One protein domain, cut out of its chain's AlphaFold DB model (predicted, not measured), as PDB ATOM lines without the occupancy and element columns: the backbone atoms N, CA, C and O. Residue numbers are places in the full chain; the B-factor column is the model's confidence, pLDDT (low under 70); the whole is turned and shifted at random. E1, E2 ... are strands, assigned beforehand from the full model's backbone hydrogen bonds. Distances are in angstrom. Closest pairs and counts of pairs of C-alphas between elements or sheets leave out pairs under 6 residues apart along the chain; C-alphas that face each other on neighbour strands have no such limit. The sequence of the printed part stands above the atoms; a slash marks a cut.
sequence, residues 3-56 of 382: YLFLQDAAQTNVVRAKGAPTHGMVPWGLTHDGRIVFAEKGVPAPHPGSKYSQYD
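Overview. This is residues 3 to 56 of the 382 residues of an uncharacterized protein of Xanthomonas axonopodis pv. begoniae (UniProt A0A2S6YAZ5). With little regular structure, this is a small, strongly twisted sheet of two hairpins side by side, E1 with E2 and E3 with E4, and a long unnamed stretch, residues 41 to 56, whose residues 53 to 54 pair with E3. The printed part has 54 residues, 20 of them in four named strands, with no named helix: all strand. The sheet's order is E2 E1 E4 E3, mixed; the whole is compact, with a radius of gyration of the C-alphas of 10.1 A and spans of 29 by 24 by 20 A.

Along the chain. Find C-alpha 3 at (126.170, 147.784, 119.318); E1 runs from there to residue 6, 10.1 A. E2 is residues 14 to 18, 13.2 A; E3, residues 25 to 30, 14.3 A; E4, residues 36 to 40, 13.3 A, ending at C-alpha 40, (123.306, 143.828, 106.610).

Arrangement. Inner strands E1 and E4 are parallel, at 48 degrees; N 6 and O 38, 2.8 A, are within hydrogen-bond range. So are N 3 and O 17, 2.8 A, in antiparallel hairpin E1 and E2, and N 26 and O 39, 2.7 A, in antiparallel hairpin E3 and E4. E2 and E3 are apart.

Size, cuts and confidence. The C-alphas farthest apart, Gly 19 and Pro 48, lie 29.7 A apart. The printed part has no cut and no long link between strands; pLDDT is under 70 at residues 19 and 23.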
ATOM      1  N   TYR A   3     125.309 148.166 120.437       80.88
ATOM      2  CA  TYR A   3     126.170 147.784 119.318       80.88
ATOM      3  C   TYR A   3     126.212 148.883 118.258       80.88
ATOM      4  O   TYR A   3     125.355 149.770 118.235       80.88
ATOM      5  N   LEU A   4     127.237 148.835 117.409       81.06
ATOM      6  CA  LEU A   4     127.407 149.753 116.292       81.06
ATOM      7  C   LEU A   4     126.864 149.106 115.019       81.06
ATOM      8  O   LEU A   4     127.313 148.025 114.644       81.06
ATOM      9  N   PHE A   5     125.935 149.783 114.356       84.44
ATOM     10  CA  PHE A   5     125.315 149.324 113.119       84.44
ATOM     11  C   PHE A   5     125.578 150.325 112.007       84.44
ATOM     12  O   PHE A   5     125.410 151.530 112.208       84.44
ATOM     13  N   LEU A   6     125.993 149.832 110.846       84.00
ATOM     14  CA  LEU A   6     126.099 150.644 109.648       84.00
ATOM     15  C   LEU A   6     124.694 150.972 109.141       84.00
ATOM     16  O   LEU A   6     123.869 150.077 108.972       84.00
ATOM     17  N   GLN A   7     124.430 152.259 108.937       81.94
ATOM     18  CA  GLN A   7     123.097 152.763 108.616       81.94
ATOM     19  C   GLN A   7     122.905 153.057 107.124       81.94
ATOM     20  O   GLN A   7     121.771 153.135 106.661       81.94
ATOM     21  N   ASP A   8     123.997 153.232 106.376       75.75
ATOM     22  CA  ASP A   8     123.967 153.554 104.954       75.75
ATOM     23  C   ASP A   8     124.953 152.704 104.141       75.75
ATOM     24  O   ASP A   8     126.017 152.292 104.606       75.75
ATOM     25  N   ALA A   9     124.605 152.458 102.875       71.19
ATOM     26  CA  ALA A   9     125.489 151.783 101.925       71.19
ATOM     27  C   ALA A   9     126.723 152.633 101.561       71.19
ATOM     28  O   ALA A   9     127.716 152.097 101.073       71.19
ATOM     29  N   ALA A  10     126.669 153.946 101.824       72.25
ATOM     30  CA  ALA A  10     127.769 154.888 101.626       72.25
ATOM     31  C   ALA A  10     128.907 154.723 102.654       72.25
ATOM     32  O   ALA A  10     129.951 155.353 102.511       72.25
ATOM     33  N   GLN A  11     128.733 153.859 103.663       77.19
ATOM     34  CA  GLN A  11     129.721 153.565 104.706       77.19
ATOM     35  C   GLN A  11     130.071 154.772 105.594       77.19
ATOM     36  O   GLN A  11     131.130 154.821 106.230       77.19
ATOM     37  N   THR A  12     129.187 155.764 105.648       73.94
ATOM     38  CA  THR A  12     129.436 157.053 106.291       73.94
ATOM     39  C   THR A  12     128.866 157.120 107.699       73.94
ATOM     40  O   THR A  12     129.544 157.636 108.601       73.94
ATOM     41  N   ASN A  13     127.684 156.538 107.923       81.31
ATOM     42  CA  ASN A  13     126.969 156.647 109.190       81.31
ATOM     43  C   ASN A  13     126.901 155.316 109.940       81.31
ATOM     44  O   ASN A  13     126.438 154.296 109.432       81.31
ATOM     45  N   VAL A  14     127.345 155.356 111.197       84.00
ATOM     46  CA  VAL A  14     127.220 154.253 112.148       84.00
ATOM     47  C   VAL A  14     126.405 154.735 113.331       84.00
ATOM     48  O   VAL A  14     126.748 155.740 113.956       84.00
ATOM     49  N   VAL A  15     125.357 153.992 113.666       84.81
ATOM     50  CA  VAL A  15     124.504 154.272 114.819       84.81
ATOM     51  C   VAL A  15     124.751 153.291 115.939       84.81
ATOM     52  O   VAL A  15     125.014 152.108 115.732       84.81
ATOM     53  N   ARG A  16     124.645 153.804 117.160       85.12
ATOM     54  CA  ARG A  16     124.676 152.999 118.369       85.12
ATOM     55  C   ARG A  16     123.241 152.602 118.716       85.12
ATOM     56  O   ARG A  16     122.456 153.470 119.082       85.12
ATOM     57  N   ALA A  17     122.907 151.316 118.645       78.62
ATOM     58  CA  ALA A  17     121.576 150.818 119.002       78.62
ATOM     59  C   ALA A  17     121.647 149.739 120.086       78.62
ATOM     60  O   ALA A  17     122.650 149.039 120.218       78.62
ATOM     61  N   LYS A  18     120.595 149.637 120.908       77.44
ATOM     62  CA  LYS A  18     120.488 148.608 121.950       77.44
ATOM     63  C   LYS A  18     119.946 147.302 121.365       77.44
ATOM     64  O   LYS A  18     119.055 147.346 120.527       77.44
ATOM     65  N   GLY A  19     120.422 146.170 121.883       69.12
ATOM     66  CA  GLY A  19     119.978 144.828 121.478       69.12
ATOM     67  C   GLY A  19     120.997 144.104 120.598       69.12
ATOM     68  O   GLY A  19     121.746 144.748 119.871       69.12
ATOM     69  N   ALA A  20     121.055 142.775 120.722       73.38
ATOM     70  CA  ALA A  20     121.957 141.927 119.944       73.38
ATOM     71  C   ALA A  20     121.736 142.104 118.426       73.38
ATOM     72  O   ALA A  20     120.615 142.430 118.022       73.38
ATOM     73  N   PRO A  21     122.767 141.882 117.588       75.75
ATOM     74  CA  PRO A  21     122.610 141.875 116.137       75.75
ATOM     75  C   PRO A  21     121.460 140.955 115.713       75.75
ATOM     76  O   PRO A  21     121.353 139.827 116.196       75.75
ATOM     77  N   THR A  22     120.584 141.443 114.835       73.38
ATOM     78  CA  THR A  22     119.429 140.678 114.354       73.38
ATOM     79  C   THR A  22     119.831 139.687 113.261       73.38
ATOM     80  O   THR A  22     120.939 139.723 112.716       73.38
ATOM     81  N   HIS A  23     118.909 138.781 112.925       67.94
ATOM     82  CA  HIS A  23     119.086 137.828 111.834       67.94
ATOM     83  C   HIS A  23     119.353 138.583 110.516       67.94
ATOM     84  O   HIS A  23     118.488 139.315 110.042       67.94
ATOM     85  N   GLY A  24     120.562 138.437 109.959       76.31
ATOM     86  CA  GLY A  24     121.000 139.108 108.725       76.31
ATOM     87  C   GLY A  24     122.095 140.179 108.876       76.31
ATOM     88  O   GLY A  24     122.661 140.581 107.863       76.31
ATOM     89  N   MET A  25     122.451 140.608 110.095       83.25
ATOM     90  CA  MET A  25     123.471 141.647 110.347       83.25
ATOM     91  C   MET A  25     124.904 141.150 110.621       83.25
ATOM     92  O   MET A  25     125.305 141.012 111.766       83.25
ATOM     93  N   VAL A  26     125.744 140.956 109.616       85.75
ATOM     94  CA  VAL A  26     127.088 140.372 109.783       85.75
ATOM     95  C   VAL A  26     128.119 141.356 110.371       85.75
ATOM     96  O   VAL A  26     128.006 142.566 110.152       85.75
ATOM     97  N   PRO A  27     129.168 140.879 111.078       88.56
ATOM     98  CA  PRO A  27     130.338 141.702 111.384       88.56
ATOM     99  C   PRO A  27     130.948 142.234 110.084       88.56
ATOM    100  O   PRO A  27     131.347 141.461 109.214       88.56
ATOM    101  N   TRP A  28     130.996 143.555 109.939       90.06
ATOM    102  CA  TRP A  28     131.352 144.218 108.684       90.06
ATOM    103  C   TRP A  28     132.717 144.907 108.758       90.06
ATOM    104  O   TRP A  28     133.562 144.766 107.871       90.06
ATOM    105  N   GLY A  29     132.969 145.620 109.854       90.00
ATOM    106  CA  GLY A  29     134.201 146.372 110.041       90.00
ATOM    107  C   GLY A  29     134.545 146.588 111.506       90.00
ATOM    108  O   GLY A  29     133.779 146.267 112.412       90.00
ATOM    109  N   LEU A  30     135.727 147.148 111.730       89.50
ATOM    110  CA  LEU A  30     136.218 147.564 113.038       89.50
ATOM    111  C   LEU A  30     136.511 149.056 113.016       89.50
ATOM    112  O   LEU A  30     137.188 149.543 112.110       89.50
ATOM    113  N   THR A  31     136.065 149.763 114.044       87.56
ATOM    114  CA  THR A  31     136.517 151.128 114.334       87.56
ATOM    115  C   THR A  31     138.011 151.153 114.691       87.56
ATOM    116  O   THR A  31     138.596 150.125 115.045       87.56
ATOM    117  N   HIS A  32     138.633 152.338 114.677       82.88
ATOM    118  CA  HIS A  32     140.019 152.513 115.141       82.88
ATOM    119  C   HIS A  32     140.242 152.073 116.597       82.88
ATOM    120  O   HIS A  32     141.322 151.595 116.927       82.88
ATOM    121  N   ASP A  33     139.219 152.178 117.454       79.69
ATOM    122  CA  ASP A  33     139.256 151.698 118.842       79.69
ATOM    123  C   ASP A  33     138.868 150.213 118.998       79.69
ATOM    124  O   ASP A  33     138.691 149.728 120.114       79.69
ATOM    125  N   GLY A  34     138.751 149.471 117.891       78.00
ATOM    126  CA  GLY A  34     138.584 148.016 117.889       78.00
ATOM    127  C   GLY A  34     137.165 147.513 118.165       78.00
ATOM    128  O   GLY A  34     136.982 146.319 118.415       78.00
ATOM    129  N   ARG A  35     136.152 148.387 118.117       84.38
ATOM    130  CA  ARG A  35     134.739 148.001 118.236       84.38
ATOM    131  C   ARG A  35     134.208 147.483 116.911       84.38
ATOM    132  O   ARG A  35     134.517 148.022 115.850       84.38
ATOM    133  N   ILE A  36     133.369 146.460 116.997       88.94
ATOM    134  CA  ILE A  36     132.724 145.850 115.839       88.94
ATOM    135  C   ILE A  36     131.597 146.741 115.348       88.94
ATOM    136  O   ILE A  36     130.762 147.179 116.139       88.94
ATOM    137  N   VAL A  37     131.572 146.951 114.039       89.25
ATOM    138  CA  VAL A  37     130.446 147.512 113.305       89.25
ATOM    139  C   VAL A  37     129.771 146.370 112.557       89.25
ATOM    140  O   VAL A  37     130.422 145.660 111.788       89.25
ATOM    141  N   PHE A  38     128.477 146.193 112.793       90.31
ATOM    142  CA  PHE A  38     127.628 145.237 112.093       90.31
ATOM    143  C   PHE A  38     126.943 145.919 110.909       90.31
ATOM    144  O   PHE A  38     126.619 147.102 110.982       90.31
ATOM    145  N   ALA A  39     126.705 145.188 109.827       89.94
ATOM    146  CA  ALA A  39     125.947 145.671 108.676       89.94
ATOM    147  C   ALA A  39     125.098 144.536 108.100       89.94
ATOM    148  O   ALA A  39     125.367 143.366 108.360       89.94
ATOM    149  N   GLU A  40     124.079 144.855 107.309       87.50
ATOM    150  CA  GLU A  40     123.306 143.828 106.610       87.50
ATOM    151  C   GLU A  40     124.194 142.988 105.675       87.50
ATOM    152  O   GLU A  40     125.157 143.474 105.071       87.50
ATOM    153  N   LYS A  41     123.881 141.694 105.553       84.06
ATOM    154  CA  LYS A  41     124.563 140.793 104.619       84.06
ATOM    155  C   LYS A  41     124.460 141.362 103.199       84.06
ATOM    156  O   LYS A  41     123.376 141.679 102.728       84.06
ATOM    157  N   GLY A  42     125.595 141.439 102.506       83.00
ATOM    158  CA  GLY A  42     125.680 141.963 101.137       83.00
ATOM    159  C   GLY A  42     126.203 143.397 101.040       83.00
ATOM    160  O   GLY A  42     126.578 143.820  99.949       83.00
ATOM    161  N   VAL A  43     126.321 144.119 102.161       85.56
ATOM    162  CA  VAL A  43     127.009 145.416 102.180       85.56
ATOM    163  C   VAL A  43     128.487 145.225 101.789       85.56
ATOM    164  O   VAL A  43     129.168 144.389 102.396       85.56
ATOM    165  N   PRO A  44     129.018 145.986 100.807       86.25
ATOM    166  CA  PRO A  44     130.420 145.898 100.405       86.25
ATOM    167  C   PRO A  44     131.367 146.139 101.580       86.25
ATOM    168  O   PRO A  44     131.088 146.974 102.436       86.25
ATOM    169  N   ALA A  45     132.508 145.450 101.609       85.31
ATOM    170  CA  ALA A  45     133.510 145.623 102.660       85.31
ATOM    171  C   ALA A  45     134.012 147.084 102.765       85.31
ATOM    172  O   ALA A  45     133.945 147.832 101.776       85.31
ATOM    173  N   PRO A  46     134.544 147.498 103.936       87.06
ATOM    174  CA  PRO A  46     135.185 148.800 104.083       87.06
ATOM    175  C   PRO A  46     136.256 149.024 103.012       87.06
ATOM    176  O   PRO A  46     137.129 148.177 102.816       87.06
ATOM    177  N   HIS A  47     136.188 150.155 102.310       83.94
ATOM    178  CA  HIS A  47     137.150 150.480 101.253       83.94
ATOM    179  C   HIS A  47     138.534 150.814 101.839       83.94
ATOM    180  O   HIS A  47     138.613 151.323 102.965       83.94
ATOM    181  N   PRO A  48     139.632 150.632 101.081       80.12
ATOM    182  CA  PRO A  48     140.931 151.193 101.450       80.12
ATOM    183  C   PRO A  48     140.819 152.711 101.673       80.12
ATOM    184  O   PRO A  48     140.338 153.429 100.800       80.12
ATOM    185  N   GLY A  49     141.222 153.196 102.851       79.62
ATOM    186  CA  GLY A  49     141.086 154.607 103.249       79.62
ATOM    187  C   GLY A  49     139.820 154.944 104.050       79.62
ATOM    188  O   GLY A  49     139.684 156.071 104.518       79.62
ATOM    189  N   SER A  50     138.916 153.981 104.263       85.00
ATOM    190  CA  SER A  50     137.805 154.131 105.210       85.00
ATOM    191  C   SER A  50     138.307 154.311 106.651       85.00
ATOM    192  O   SER A  50     139.343 153.768 107.038       85.00
ATOM    193  N   LYS A  51     137.515 155.002 107.487       87.81
ATOM    194  CA  LYS A  51     137.702 155.068 108.956       87.81
ATOM    195  C   LYS A  51     137.488 153.717 109.660       87.81
ATOM    196  O   LYS A  51     137.658 153.615 110.876       87.81
ATOM    197  N   TYR A  52     137.066 152.695 108.915       89.69
ATOM    198  CA  TYR A  52     136.857 151.339 109.402       89.69
ATOM    199  C   TYR A  52     137.823 150.378 108.725       89.69
ATOM    200  O   TYR A  52     137.991 150.392 107.508       89.69
ATOM    201  N   SER A  53     138.420 149.486 109.512       89.88
ATOM    202  CA  SER A  53     139.187 148.377 108.951       89.88
ATOM    203  C   SER A  53     138.265 147.194 108.653       89.88
ATOM    204  O   SER A  53     137.350 146.910 109.426       89.88
ATOM    205  N   GLN A  54     138.517 146.487 107.553       88.88
ATOM    206  CA  GLN A  54     137.736 145.315 107.152       88.88
ATOM    207  C   GLN A  54     137.728 144.237 108.239       88.88
ATOM    208  O   GLN A  54     138.781 143.922 108.793       88.88
ATOM    209  N   TYR A  55     136.567 143.656 108.540       87.94
ATOM    210  CA  TYR A  55     136.495 142.455 109.368       87.94
ATOM    211  C   TYR A  55     136.771 141.225 108.495       87.94
ATOM    212  O   TYR A  55     135.971 140.886 107.627       87.94
ATOM    213  N   ASP A  56     137.933 140.596 108.675       84.38
ATOM    214  CA  ASP A  56     138.390 139.472 107.854       84.38
ATOM    215  C   ASP A  56     138.490 138.157 108.649       84.38
ATOM    216  O   ASP A  56     138.313 138.128 109.871       84.38
TER     217      ASP A  56